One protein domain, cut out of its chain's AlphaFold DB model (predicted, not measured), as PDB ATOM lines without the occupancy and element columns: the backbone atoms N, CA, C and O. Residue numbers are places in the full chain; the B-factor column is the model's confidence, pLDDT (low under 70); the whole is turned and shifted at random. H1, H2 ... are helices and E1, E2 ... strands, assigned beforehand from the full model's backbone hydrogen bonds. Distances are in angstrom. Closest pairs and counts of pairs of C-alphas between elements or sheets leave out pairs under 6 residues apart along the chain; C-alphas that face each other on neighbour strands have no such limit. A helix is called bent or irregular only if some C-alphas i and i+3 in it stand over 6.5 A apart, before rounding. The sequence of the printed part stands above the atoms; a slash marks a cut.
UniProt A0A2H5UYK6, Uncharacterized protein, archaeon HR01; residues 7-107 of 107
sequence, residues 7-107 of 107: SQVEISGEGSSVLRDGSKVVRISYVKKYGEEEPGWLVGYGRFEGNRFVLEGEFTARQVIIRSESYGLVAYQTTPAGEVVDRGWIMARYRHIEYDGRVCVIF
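This is residues 7 to 107 of the 107 residues of an uncharacterized protein of archaeon HR01 (UniProt A0A2H5UYK6). You are looking at a strongly twisted sheet of six strands that folds back on itself, with a small three-stranded sheet, E5, E9 and E8, covering part of it as the second layer of a sandwich. The edge strands E1 and E4 come near each other at one end, and one short helix, H1, is over E6. The 101 printed residues hold, along the chain, E1, H1 and E2 to E9; the large sheet runs E1, E6, E7, E2, E3, E4, antiparallel throughout, and the small one is mixed. The class is mostly strand, and the whole is compact, with a radius of gyration of the C-alphas of 13.7 A and spans of 36 by 36 by 21 A.

Start in the large sheet with E2, residues 24 to 31, E3, residues 40 to 49, and E4, residues 52 to 61, a meander, each strand the antiparallel neighbour of the one before. E2 and E3 form a hairpin, with N 27 and O 44 2.8 A apart; E3 and E4 form another, with N 43 and O 59 at 2.9 A. On the other side of E2 is E7, residues 84 to 93, antiparallel, with N 28 and O 90 at 2.8 A. E7 forms a hairpin with E6, residues 70 to 78, where N 73 and O 89 are 2.9 A apart. E6 has a second antiparallel neighbour, the edge strand E1, residues 7 to 11, with N 10 and O 74 at 2.8 A. This is a folded sheet, bent back into two leaves: E1 and E6 face E2, E3 and E4, with E7 as the hinge. The closest C-alphas of E1 and E4, those of Gln 8 and Arg 52, are 6.6 A apart. H1, residues 13 to 17, is on this sheet over E6, at a height of 7.9 A; its one O i to N i+4 pair is out of hydrogen-bond range, and 1 of its 2 O i to N i+3 pairs is within it. In the second sheet, E9, residues 103 to 106, is parallel to E5, residues 63 to 66, with N 65 and O 104 at 2.8 A, and forms a hairpin with E8, residues 97 to 99, with N 105 and O 98 at 2.9 A. The two sheets form a sandwich, two sheets face to face: the parts that face each other are 9.4 A centre to centre, and the strands of the one stand at 47 degrees to those of the other.

Find C-alpha 7, where E1 begins, at (122.421, 179.233, 193.023). E3 runs 27.8 A from C-alpha 40 at (121.785, 161.193, 211.614), and E7 runs 25.9 A. E6 is 24.9 A long, E2 22.3 A, and E4 24.1 A with a bend of 70 degrees at residue 56. E9 ends at C-alpha 106, (125.582, 174.918, 218.077).

The two C-alphas farthest apart are those of Ser 17 and Glu 36, at 40.8 A. The printed part has no cut and no long link. Look at the B-factor column for low confidence: residues 7 to 19 are under 70, against a mean of 82.9 for the printed part.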
ATOM      1  N   SER A   7     122.724 178.100 193.900       52.59
ATOM      2  CA  SER A   7     122.421 179.233 193.023       52.59
ATOM      3  C   SER A   7     121.455 180.223 193.670       52.59
ATOM      4  O   SER A   7     121.511 181.413 193.358       52.59
ATOM      5  N   GLN A   8     120.606 179.743 194.582       63.44
ATOM      6  CA  GLN A   8     119.606 180.544 195.276       63.44
ATOM      7  C   GLN A   8     119.200 179.891 196.600       63.44
ATOM      8  O   GLN A   8     119.129 178.664 196.718       63.44
ATOM      9  N   VAL A   9     118.917 180.732 197.591       62.81
ATOM     10  CA  VAL A   9     118.441 180.335 198.911       62.81
ATOM     11  C   VAL A   9     117.206 181.165 199.250       62.81
ATOM     12  O   VAL A   9     117.252 182.392 199.201       62.81
ATOM     13  N   GLU A  10     116.115 180.492 199.599       67.38
ATOM     14  CA  GLU A  10     114.887 181.102 200.095       67.38
ATOM     15  C   GLU A  10     114.759 180.887 201.598       67.38
ATOM     16  O   GLU A  10     114.915 179.781 202.122       67.38
ATOM     17  N   ILE A  11     114.488 181.979 202.304       67.81
ATOM     18  CA  ILE A  11     114.424 182.030 203.761       67.81
ATOM     19  C   ILE A  11     113.161 182.792 204.116       67.81
ATOM     20  O   ILE A  11     112.797 183.747 203.425       67.81
ATOM     21  N   SER A  12     112.489 182.380 205.191       67.88
ATOM     22  CA  SER A  12     111.364 183.148 205.720       67.88
ATOM     23  C   SER A  12     111.775 184.608 205.971       67.88
ATOM     24  O   SER A  12     112.935 184.899 206.266       67.88
ATOM     25  N   GLY A  13     110.823 185.543 205.869       66.88
ATOM     26  CA  GLY A  13     111.107 186.976 206.038       66.88
ATOM     27  C   GLY A  13     111.782 187.324 207.373       66.88
ATOM     28  O   GLY A  13     112.590 188.244 207.439       66.88
ATOM     29  N   GLU A  14     111.516 186.546 208.424       65.19
ATOM     30  CA  GLU A  14     112.216 186.663 209.705       65.19
ATOM     31  C   GLU A  14     113.688 186.254 209.582       65.19
ATOM     32  O   GLU A  14     114.563 187.015 209.992       65.19
ATOM     33  N   GLY A  15     113.981 185.112 208.953       60.78
ATOM     34  CA  GLY A  15     115.341 184.602 208.788       60.78
ATOM     35  C   GLY A  15     116.207 185.426 207.824       60.78
ATOM     36  O   GLY A  15     117.421 185.502 208.014       60.78
ATOM     37  N   SER A  16     115.617 186.088 206.823       66.19
ATOM     38  CA  SER A  16     116.369 186.936 205.883       66.19
ATOM     39  C   SER A  16     116.902 188.212 206.543       66.19
ATOM     40  O   SER A  16     118.012 188.644 206.238       66.19
ATOM     41  N   SER A  17     116.171 188.775 207.510       68.31
ATOM     42  CA  SER A  17     116.583 189.979 208.250       68.31
ATOM     43  C   SER A  17     117.828 189.773 209.128       68.31
ATOM     44  O   SER A  17     118.534 190.728 209.470       68.31
ATOM     45  N   VAL A  18     118.116 188.517 209.478       67.06
ATOM     46  CA  VAL A  18     119.195 188.127 210.397       67.06
ATOM     47  C   VAL A  18     120.493 187.783 209.668       67.06
ATOM     48  O   VAL A  18     121.543 187.667 210.308       67.06
ATOM     49  N   LEU A  19     120.435 187.631 208.343       69.88
ATOM     50  CA  LEU A  19     121.569 187.263 207.512       69.88
ATOM     51  C   LEU A  19     122.141 188.482 206.808       69.88
ATOM     52  O   LEU A  19     121.488 189.164 206.026       69.88
ATOM     53  N   ARG A  20     123.409 188.733 207.098       73.06
ATOM     54  CA  ARG A  20     124.242 189.722 206.415       73.06
ATOM     55  C   ARG A  20     125.407 189.008 205.748       73.06
ATOM     56  O   ARG A  20     125.807 187.942 206.222       73.06
ATOM     57  N   ASP A  21     125.997 189.614 204.729       76.38
ATOM     58  CA  ASP A  21     127.250 189.129 204.150       76.38
ATOM     59  C   ASP A  21     128.300 188.869 205.239       76.38
ATOM     60  O   ASP A  21     128.492 189.667 206.159       76.38
ATOM     61  N   GLY A  22     128.936 187.702 205.163       79.50
ATOM     62  CA  GLY A  22     129.879 187.195 206.156       79.50
ATOM     63  C   GLY A  22     129.246 186.515 207.376       79.50
ATOM     64  O   GLY A  22     129.983 186.041 208.243       79.50
ATOM     65  N   SER A  23     127.913 186.431 207.476       85.06
ATOM     66  CA  SER A  23     127.248 185.765 208.606       85.06
ATOM     67  C   SER A  23     127.576 184.279 208.640       85.06
ATOM     68  O   SER A  23     127.324 183.564 207.671       85.06
ATOM     69  N   LYS A  24     128.091 183.824 209.785       90.50
ATOM     70  CA  LYS A  24     128.378 182.418 210.061       90.50
ATOM     71  C   LYS A  24     127.099 181.653 210.365       90.50
ATOM     72  O   LYS A  24     126.356 181.995 211.290       90.50
ATOM     73  N   VAL A  25     126.858 180.612 209.586       89.75
ATOM     74  CA  VAL A  25     125.648 179.799 209.645       89.75
ATOM     75  C   VAL A  25     125.967 178.320 209.507       89.75
ATOM     76  O   VAL A  25     126.904 177.916 208.818       89.75
ATOM     77  N   VAL A  26     125.148 177.508 210.157       91.38
ATOM     78  CA  VAL A  26     125.059 176.078 209.897       91.38
ATOM     79  C   VAL A  26     123.826 175.794 209.052       91.38
ATOM     80  O   VAL A  26     122.760 176.355 209.305       91.38
ATOM     81  N   ARG A  27     123.970 174.895 208.080       90.06
ATOM     82  CA  ARG A  27     122.871 174.161 207.455       90.06
ATOM     83  C   ARG A  27     122.790 172.775 208.076       90.06
ATOM     84  O   ARG A  27     123.804 172.104 208.263       90.06
ATOM     85  N   ILE A  28     121.579 172.340 208.376       91.44
ATOM     86  CA  ILE A  28     121.300 171.056 208.999       91.44
ATOM     87  C   ILE A  28     120.242 170.356 208.155       91.44
ATOM     88  O   ILE A  28     119.168 170.900 207.892       91.44
ATOM     89  N   SER A  29     120.543 169.131 207.742       90.38
ATOM     90  CA  SER A  29     119.612 168.272 207.014       90.38
ATOM     91  C   SER A  29     119.619 166.869 207.601       90.38
ATOM     92  O   SER A  29     120.676 166.343 207.947       90.38
ATOM     93  N   TYR A  30     118.444 166.249 207.690       85.88
ATOM     94  CA  TYR A  30     118.333 164.875 208.163       85.88
ATOM     95  C   TYR A  30     118.878 163.895 207.119       85.88
ATOM     96  O   TYR A  30     118.457 163.908 205.960       85.88
ATOM     97  N   VAL A  31     119.786 163.021 207.545       83.56
ATOM     98  CA  VAL A  31     120.301 161.909 206.743       83.56
ATOM     99  C   VAL A  31     119.514 160.665 207.126       83.56
ATOM    100  O   VAL A  31     119.616 160.152 208.244       83.56
ATOM    101  N   LYS A  32     118.697 160.188 206.185       76.75
ATOM    102  CA  LYS A  32     117.985 158.917 206.333       76.75
ATOM    103  C   LYS A  32     118.990 157.769 206.273       76.75
ATOM    104  O   LYS A  32     119.934 157.825 205.493       76.75
ATOM    105  N   LYS A  33     118.727 156.710 207.041       78.75
ATOM    106  CA  LYS A  33     119.451 155.439 206.929       78.75
ATOM    107  C   LYS A  33     119.459 154.965 205.472       78.75
ATOM    108  O   LYS A  33     118.394 154.881 204.857       78.75
ATOM    109  N   TYR A  34     120.635 154.607 204.965       72.62
ATOM    110  CA  TYR A  34     120.803 153.943 203.677       72.62
ATOM    111  C   TYR A  34     121.810 152.796 203.824       72.62
ATOM    112  O   TYR A  34     122.965 153.013 204.177       72.62
ATOM    113  N   GLY A  35     121.364 151.558 203.598       78.75
ATOM    114  CA  GLY A  35     122.184 150.371 203.859       78.75
ATOM    115  C   GLY A  35     122.570 150.238 205.339       78.75
ATOM    116  O   GLY A  35     121.702 150.298 206.214       78.75
ATOM    117  N   GLU A  36     123.867 150.067 205.606       75.38
ATOM    118  CA  GLU A  36     124.445 149.929 206.955       75.38
ATOM    119  C   GLU A  36     124.706 151.277 207.652       75.38
ATOM    120  O   GLU A  36     124.985 151.310 208.850       75.38
ATOM    121  N   GLU A  37     124.595 152.408 206.942       75.31
ATOM    122  CA  GLU A  37     124.758 153.728 207.553       75.31
ATOM    123  C   GLU A  37     123.565 154.050 208.450       75.31
ATOM    124  O   GLU A  37     122.420 154.157 208.006       75.31
ATOM    125  N   GLU A  38     123.817 154.212 209.742       80.88
ATOM    126  CA  GLU A  38     122.779 154.610 210.680       80.88
ATOM    127  C   GLU A  38     122.324 156.069 210.442       80.88
ATOM    128  O   GLU A  38     123.108 156.905 209.988       80.88
ATOM    129  N   PRO A  39     121.066 156.412 210.782       87.62
ATOM    130  CA  PRO A  39     120.542 157.751 210.542       87.62
ATOM    131  C   PRO A  39     121.251 158.810 211.396       87.62
ATOM    132  O   PRO A  39     121.802 158.524 212.469       87.62
ATOM    133  N   GLY A  40     121.179 160.057 210.934       91.38
ATOM    134  CA  GLY A  40     121.785 161.193 211.614       91.38
ATOM    135  C   GLY A  40     121.445 162.528 210.962       91.38
ATOM    136  O   GLY A  40     120.439 162.687 210.274       91.38
ATOM    137  N   TRP A  41     122.312 163.499 211.189       92.50
ATOM    138  CA  TRP A  41     122.168 164.879 210.769       92.50
ATOM    139  C   TRP A  41     123.439 165.303 210.058       92.50
ATOM    140  O   TRP A  41     124.510 165.320 210.662       92.50
ATOM    141  N   LEU A  42     123.319 165.661 208.785       91.94
ATOM    142  CA  LEU A  42     124.396 166.319 208.066       91.94
ATOM    143  C   LEU A  42     124.416 167.781 208.506       91.94
ATOM    144  O   LEU A  42     123.442 168.507 208.288       91.94
ATOM    145  N   VAL A  43     125.519 168.181 209.125       93.56
ATOM    146  CA  VAL A  43     125.774 169.542 209.590       93.56
ATOM    147  C   VAL A  43     126.868 170.127 208.709       93.56
ATOM    148  O   VAL A  43     128.014 169.688 208.761       93.56
ATOM    149  N   GLY A  44     126.510 171.109 207.888       92.88
ATOM    150  CA  GLY A  44     127.458 171.895 207.104       92.88
ATOM    151  C   GLY A  44     127.580 173.292 207.694       92.88
ATOM    152  O   GLY A  44     126.566 173.960 207.856       92.88
ATOM    153  N   TYR A  45     128.787 173.751 208.004       92.75
ATOM    154  CA  TYR A  45     129.024 175.104 208.507       92.75
ATOM    155  C   TYR A  45     129.746 175.953 207.469       92.75
ATOM    156  O   TYR A  45     130.513 175.450 206.645       92.75
ATOM    157  N   GLY A  46     129.472 177.249 207.493       91.12
ATOM    158  CA  GLY A  46     130.091 178.195 206.586       91.12
ATOM    159  C   GLY A  46     129.507 179.588 206.733       91.12
ATOM    160  O   GLY A  46     129.066 179.980 207.817       91.12
ATOM    161  N   ARG A  47     129.488 180.338 205.631       88.69
ATOM    162  CA  ARG A  47     129.067 181.742 205.627       88.69
ATOM    163  C   ARG A  47     128.239 182.113 204.408       88.69
ATOM    164  O   ARG A  47     128.369 181.494 203.354       88.69
ATOM    165  N   PHE A  48     127.421 183.152 204.545       81.19
ATOM    166  CA  PHE A  48     126.761 183.775 203.397       81.19
ATOM    167  C   PHE A  48     127.645 184.833 202.733       81.19
ATOM    168  O   PHE A  48     128.264 185.651 203.411       81.19
ATOM    169  N   GLU A  49     127.662 184.830 201.404       81.94
ATOM    170  CA  GLU A  49     128.251 185.859 200.545       81.94
ATOM    171  C   GLU A  49     127.196 186.283 199.513       81.94
ATOM    172  O   GLU A  49     126.903 185.556 198.558       81.94
ATOM    173  N   GLY A  50     126.560 187.433 199.733       77.81
ATOM    174  CA  GLY A  50     125.370 187.857 199.010       77.81
ATOM    175  C   GLY A  50     124.228 186.868 199.226       77.81
ATOM    176  O   GLY A  50     123.805 186.582 200.344       77.81
ATOM    177  N   ASN A  51     123.745 186.294 198.128       72.00
ATOM    178  CA  ASN A  51     122.702 185.269 198.122       72.00
ATOM    179  C   ASN A  51     123.249 183.829 198.094       72.00
ATOM    180  O   ASN A  51     122.493 182.890 197.840       72.00
ATOM    181  N   ARG A  52     124.556 183.641 198.315       73.56
ATOM    182  CA  ARG A  52     125.223 182.338 198.221       73.56
ATOM    183  C   ARG A  52     125.670 181.857 199.587       73.56
ATOM    184  O   ARG A  52     126.255 182.615 200.350       73.56
ATOM    185  N   PHE A  53     125.462 180.575 199.859       79.88
ATOM    186  CA  PHE A  53     126.059 179.903 201.007       79.88
ATOM    187  C   PHE A  53     127.377 179.239 200.590       79.88
ATOM    188  O   PHE A  53     127.390 178.376 199.710       79.88
ATOM    189  N   VAL A  54     128.477 179.642 201.224       84.38
ATOM    190  CA  VAL A  54     129.819 179.084 201.026       84.38
ATOM    191  C   VAL A  54     130.099 178.091 202.149       84.38
ATOM    192  O   VAL A  54     130.223 178.480 203.310       84.38
ATOM    193  N   LEU A  55     130.182 176.805 201.800       87.12
ATOM    194  CA  LEU A  55     130.463 175.717 202.737       87.12
ATOM    195  C   LEU A  55     131.954 175.698 203.107       87.12
ATOM    196  O   LEU A  55     132.805 175.582 202.228       87.12
ATOM    197  N   GLU A  56     132.263 175.765 204.401       92.38
ATOM    198  CA  GLU A  56     133.635 175.694 204.929       92.38
ATOM    199  C   GLU A  56     133.987 174.277 205.403       92.38
ATOM    200  O   GLU A  56     135.126 173.834 205.264       92.38
ATOM    201  N   GLY A  57     133.003 173.536 205.911       91.19
ATOM    202  CA  GLY A  57     133.173 172.144 206.306       91.19
ATOM    203  C   GLY A  57     131.846 171.463 206.601       91.19
ATOM    204  O   GLY A  57     130.817 172.114 206.788       91.19
ATOM    205  N   GLU A  58     131.863 170.135 206.636       94.38
ATOM    206  CA  GLU A  58     130.686 169.337 206.965       94.38
ATOM    207  C   GLU A  58     131.048 168.053 207.707       94.38
ATOM    208  O   GLU A  58     132.156 167.530 207.578       94.38
ATOM    209  N   PHE A  59     130.098 167.561 208.495       92.44
ATOM    210  CA  PHE A  59     130.185 166.288 209.197       92.44
ATOM    211  C   PHE A  59     128.784 165.748 209.506       92.44
ATOM    212  O   PHE A  59     127.793 166.482 209.477       92.44
ATOM    213  N   THR A  60     128.702 164.458 209.833       92.75
ATOM    214  CA  THR A  60     127.451 163.810 210.242       92.75
ATOM    215  C   THR A  60     127.431 163.616 211.751       92.75
ATOM    216  O   THR A  60     128.289 162.927 212.291       92.75
ATOM    217  N   ALA A  61     126.426 164.168 212.426       93.56
ATOM    218  CA  ALA A  61     126.179 163.966 213.849       93.56
ATOM    219  C   ALA A  61     124.954 163.069 214.075       93.56
ATOM    220  O   ALA A  61     124.024 163.035 213.275       93.56
ATOM    221  N   ARG A  62     124.910 162.348 215.190       92.81
ATOM    222  CA  ARG A  62     123.741 161.562 215.621       92.81
ATOM    223  C   ARG A  62     122.704 162.392 216.339       92.81
ATOM    224  O   ARG A  62     121.513 162.135 216.205       92.81
ATOM    225  N   GLN A  63     123.159 163.406 217.054       93.19
ATOM    226  CA  GLN A  63     122.299 164.348 217.742       93.19
ATOM    227  C   GLN A  63     122.786 165.763 217.465       93.19
ATOM    228  O   GLN A  63     123.988 166.019 217.465       93.19
ATOM    229  N   VAL A  64     121.843 166.673 217.238       94.06
ATOM    230  CA  VAL A  64     122.107 168.100 217.071       94.06
ATOM    231  C   VAL A  64     121.338 168.854 218.147       94.06
ATOM    232  O   VAL A  64     120.136 168.657 218.309       94.06
ATOM    233  N   ILE A  65     122.043 169.702 218.888       94.12
ATOM    234  CA  ILE A  65     121.483 170.587 219.906       94.12
ATOM    235  C   ILE A  65     121.732 172.019 219.442       94.12
ATOM    236  O   ILE A  65     122.877 172.452 219.333       94.12
ATOM    237  N   ILE A  66     120.658 172.759 219.178       92.94
ATOM    238  CA  ILE A  66     120.731 174.152 218.731       92.94
ATOM    239  C   ILE A  66     120.431 175.053 219.931       92.94
ATOM    240  O   ILE A  66     119.334 175.004 220.483       92.94
ATOM    241  N   ARG A  67     121.413 175.855 220.357       91.75
ATOM    242  CA  ARG A  67     121.289 176.861 221.431       91.75
ATOM    243  C   ARG A  67     121.262 178.295 220.894       91.75
ATOM    244  O   ARG A  67     121.514 179.242 221.631       91.75
ATOM    245  N   SER A  68     120.936 178.438 219.616       85.50
ATOM    246  CA  SER A  68     120.753 179.704 218.917       85.50
ATOM    247  C   SER A  68     119.396 179.735 218.209       85.50
ATOM    248  O   SER A  68     118.668 178.740 218.159       85.50
ATOM    249  N   GLU A  69     119.027 180.898 217.679       84.12
ATOM    250  CA  GLU A  69     117.848 181.020 216.822       84.12
ATOM    251  C   GLU A  69     118.028 180.173 215.556       84.12
ATOM    252  O   GLU A  69     119.104 180.167 214.944       84.12
ATOM    253  N   SER A  70     116.963 179.474 215.156       85.38
ATOM    254  CA  SER A  70     116.954 178.644 213.955       85.38
ATOM    255  C   SER A  70     115.744 178.925 213.077       85.38
ATOM    256  O   SER A  70     114.679 179.307 213.559       85.38
ATOM    257  N   TYR A  71     115.936 178.740 211.776       83.94
ATOM    258  CA  TYR A  71     114.976 179.088 210.738       83.94
ATOM    259  C   TYR A  71     114.897 177.968 209.703       83.94
ATOM    260  O   TYR A  71     115.893 177.305 209.408       83.94
ATOM    261  N   GLY A  72     113.709 177.771 209.135       80.75
ATOM    262  CA  GLY A  72     113.538 176.936 207.949       80.75
ATOM    263  C   GLY A  72     114.064 177.651 206.706       80.75
ATOM    264  O   GLY A  72     113.889 178.862 206.556       80.75
ATOM    265  N   LEU A  73     114.712 176.898 205.826       77.69
ATOM    266  CA  LEU A  73     115.342 177.406 204.613       77.69
ATOM    267  C   LEU A  73     115.157 176.399 203.481       77.69
ATOM    268  O   LEU A  73     115.265 175.194 203.697       77.69
ATOM    269  N   VAL A  74     114.909 176.891 202.270       76.06
ATOM    270  CA  VAL A  74     114.898 176.077 201.051       76.06
ATOM    271  C   VAL A  74     116.062 176.520 200.174       76.06
ATOM    272  O   VAL A  74     116.153 177.681 199.780       76.06
ATOM    273  N   ALA A  75     116.990 175.609 199.899       71.56
ATOM    274  CA  ALA A  75     118.116 175.854 199.008       71.56
ATOM    275  C   ALA A  75     117.883 175.161 197.668       71.56
ATOM    276  O   ALA A  75     117.476 174.000 197.630       71.56
ATOM    277  N   TYR A  76     118.207 175.848 196.576       75.06
ATOM    278  CA  TYR A  76     118.141 175.285 195.233       75.06
ATOM    279  C   TYR A  76     119.534 174.834 194.802       75.06
ATOM    280  O   TYR A  76     120.485 175.621 194.748       75.06
ATOM    281  N   GLN A  77     119.660 173.541 194.524       70.69
ATOM    282  CA  GLN A  77     120.895 172.924 194.064       70.69
ATOM    283  C   GLN A  77     120.746 172.521 192.600       70.69
ATOM    284  O   GLN A  77     119.817 171.797 192.249       70.69
ATOM    285  N   THR A  78     121.692 172.933 191.758       74.81
ATOM    286  CA  THR A  78     121.794 172.423 190.387       74.81
ATOM    287  C   THR A  78     122.637 171.148 190.379       74.81
ATOM    288  O   THR A  78     123.765 171.135 190.878       74.81
ATOM    289  N   THR A  79     122.093 170.052 189.859       73.94
ATOM    290  CA  THR A  79     122.800 168.772 189.729       73.94
ATOM    291  C   THR A  79     123.807 168.817 188.569       73.94
ATOM    292  O   THR A  79     123.700 169.681 187.697       73.94
ATOM    293  N   PRO A  80     124.767 167.873 188.483       70.81
ATOM    294  CA  PRO A  80     125.663 167.775 187.324       70.81
ATOM    295  C   PRO A  80     124.941 167.583 185.980       70.81
ATOM    296  O   PRO A  80     125.497 167.915 184.939       70.81
ATOM    297  N   ALA A  81     123.705 167.070 185.998       77.06
ATOM    298  CA  ALA A  81     122.855 166.916 184.820       77.06
ATOM    299  C   ALA A  81     122.099 168.208 184.436       77.06
ATOM    300  O   ALA A  81     121.388 168.224 183.435       77.06
ATOM    301  N   GLY A  82     122.245 169.289 185.212       77.19
ATOM    302  CA  GLY A  82     121.606 170.585 184.967       77.19
ATOM    303  C   GLY A  82     120.218 170.752 185.593       77.19
ATOM    304  O   GLY A  82     119.616 171.813 185.454       77.19
ATOM    305  N   GLU A  83     119.707 169.747 186.306       76.38
ATOM    306  CA  GLU A  83     118.410 169.826 186.985       76.38
ATOM    307  C   GLU A  83     118.508 170.684 188.249       76.38
ATOM    308  O   GLU A  83     119.477 170.572 189.000       76.38
ATOM    309  N   VAL A  84     117.496 171.510 188.520       76.88
ATOM    310  CA  VAL A  84     117.394 172.270 189.771       76.88
ATOM    311  C   VAL A  84     116.483 171.516 190.732       76.88
ATOM    312  O   VAL A  84     115.320 171.278 190.418       76.88
ATOM    313  N   VAL A  85     117.008 171.156 191.901       78.69
ATOM    314  CA  VAL A  85     116.257 170.488 192.971       78.69
ATOM    315  C   VAL A  85     116.213 171.360 194.219       78.69
ATOM    316  O   VAL A  85     117.223 171.964 194.594       78.69
ATOM    317  N   ASP A  86     115.057 171.417 194.875       78.19
ATOM    318  CA  ASP A  86     114.899 172.078 196.165       78.19
ATOM    319  C   ASP A  86     115.337 171.156 197.313       78.19
ATOM    320  O   ASP A  86     115.168 169.933 197.300       78.19
ATOM    321  N   ARG A  87     115.971 171.749 198.323       76.31
ATOM    322  CA  ARG A  87     116.438 171.067 199.527       76.31
ATOM    323  C   ARG A  87     116.024 171.880 200.745       76.31
ATOM    324  O   ARG A  87     116.546 172.967 200.975       76.31
ATOM    325  N   GLY A  88     115.105 171.332 201.535       80.12
ATOM    326  CA  GLY A  88     114.722 171.906 202.822       80.12
ATOM    327  C   GLY A  88     115.793 171.658 203.884       80.12
ATOM    328  O   GLY A  88     116.153 170.506 204.142       80.12
ATOM    329  N   TRP A  89     116.280 172.723 204.512       85.31
ATOM    330  CA  TRP A  89     117.243 172.697 205.608       85.31
ATOM    331  C   TRP A  89     116.714 173.448 206.825       85.31
ATOM    332  O   TRP A  89     115.912 174.376 206.724       85.31
ATOM    333  N   ILE A  90     117.236 173.069 207.986       86.56
ATOM    334  CA  ILE A  90     117.245 173.938 209.156       86.56
ATOM    335  C   ILE A  90     118.530 174.752 209.083       86.56
ATOM    336  O   ILE A  90     119.607 174.213 208.830       86.56
ATOM    337  N   MET A  91     118.424 176.047 209.317       88.19
ATOM    338  CA  MET A  91     119.559 176.942 209.419       88.19
ATOM    339  C   MET A  91     119.635 177.505 210.828       88.19
ATOM    340  O   MET A  91     118.612 177.873 211.399       88.19
ATOM    341  N   ALA A  92     120.842 177.632 211.365       89.62
ATOM    342  CA  ALA A  92     121.073 178.367 212.601       89.62
ATOM    343  C   ALA A  92     122.331 179.224 212.469       89.62
ATOM    344  O   ALA A  92     123.288 178.842 211.794       89.62
ATOM    345  N   ARG A  93     122.352 180.395 213.107       88.31
ATOM    346  CA  ARG A  93     123.607 181.145 213.245       88.31
ATOM    347  C   ARG A  93     124.487 180.458 214.277       88.31
ATOM    348  O   ARG A  93     123.968 179.877 215.231       88.31
ATOM    349  N   TYR A  94     125.798 180.573 214.103       89.75
ATOM    350  CA  TYR A  94     126.742 180.081 215.097       89.75
ATOM    351  C   TYR A  94     127.865 181.080 215.373       89.75
ATOM    352  O   TYR A  94     128.373 181.764 214.482       89.75
ATOM    353  N   ARG A  95     128.278 181.135 216.633       90.69
ATOM    354  CA  ARG A  95     129.546 181.699 217.101       90.69
ATOM    355  C   ARG A  95     130.579 180.595 217.260       90.69
ATOM    356  O   ARG A  95     131.745 180.797 216.929       90.69
ATOM    357  N   HIS A  96     130.135 179.435 217.739       92.56
ATOM    358  CA  HIS A  96     130.968 178.266 217.971       92.56
ATOM    359  C   HIS A  96     130.173 176.969 217.763       92.56
ATOM    360  O   HIS A  96     128.951 176.948 217.913       92.56
ATOM    361  N   ILE A  97     130.881 175.901 217.392       94.44
ATOM    362  CA  ILE A  97     130.335 174.560 217.186       94.44
ATOM    363  C   ILE A  97     131.214 173.585 217.962       94.44
ATOM    364  O   ILE A  97     132.423 173.533 217.731       94.44
ATOM    365  N   GLU A  98     130.594 172.799 218.834       96.50
ATOM    366  CA  GLU A  98     131.235 171.688 219.538       96.50
ATOM    367  C   GLU A  98     130.780 170.371 218.909       96.50
ATOM    368  O   GLU A  98     129.582 170.156 218.705       96.50
ATOM    369  N   TYR A  99     131.727 169.486 218.597       96.44
ATOM    370  CA  TYR A  99     131.437 168.169 218.038       96.44
ATOM    371  C   TYR A  99     132.374 167.110 218.621       96.44
ATOM    372  O   TYR A  99     133.592 167.230 218.508       96.44
ATOM    373  N   ASP A 100     131.802 166.066 219.221       95.31
ATOM    374  CA  ASP A 100     132.545 164.993 219.903       95.31
ATOM    375  C   ASP A 100     132.675 163.694 219.077       95.31
ATOM    376  O   ASP A 100     133.146 162.673 219.576       95.31
ATOM    377  N   GLY A 101     132.234 163.707 217.813       92.94
ATOM    378  CA  GLY A 101     132.144 162.512 216.967       92.94
ATOM    379  C   GLY A 101     130.750 161.871 216.922       92.94
ATOM    380  O   GLY A 101     130.513 160.983 216.103       92.94
ATOM    381  N   ARG A 102     129.809 162.303 217.774       93.75
ATOM    382  CA  ARG A 102     128.409 161.837 217.774       93.75
ATOM    383  C   ARG A 102     127.408 162.960 218.018       93.75
ATOM    384  O   ARG A 102     126.369 162.980 217.364       93.75
ATOM    385  N   VAL A 103     127.677 163.877 218.933       95.25
ATOM    386  CA  VAL A 103     126.789 164.973 219.320       95.25
ATOM    387  C   VAL A 103     127.376 166.288 218.832       95.25
ATOM    388  O   VAL A 103     128.551 166.575 219.044       95.25
ATOM    389  N   CYS A 104     126.543 167.083 218.165       96.06
ATOM    390  CA  CYS A 104     126.858 168.434 217.726       96.06
ATOM    391  C   CYS A 104     126.069 169.442 218.560       96.06
ATOM    392  O   CYS A 104     124.843 169.327 218.669       96.06
ATOM    393  N   VAL A 105     126.753 170.439 219.117       96.50
ATOM    394  CA  VAL A 105     126.133 171.558 219.831       96.50
ATOM    395  C   VAL A 105     126.486 172.861 219.124       96.50
ATOM    396  O   VAL A 105     127.655 173.151 218.875       96.50
ATOM    397  N   ILE A 106     125.461 173.645 218.793       95.06
ATOM    398  CA  ILE A 106     125.582 174.918 218.077       95.06
ATOM    399  C   ILE A 106     125.214 176.051 219.031       95.06
ATOM    400  O   ILE A 106     124.118 176.039 219.596       95.06
ATOM    401  N   PHE A 107     126.120 177.018 219.182       92.62
ATOM    402  CA  PHE A 107     125.972 178.202 220.035       92.62
ATOM    403  C   PHE A 107     125.952 179.484 219.211       92.62
ATOM    404  O   PHE A 107     126.805 179.601 218.302       92.62
TER     405      PHE A 107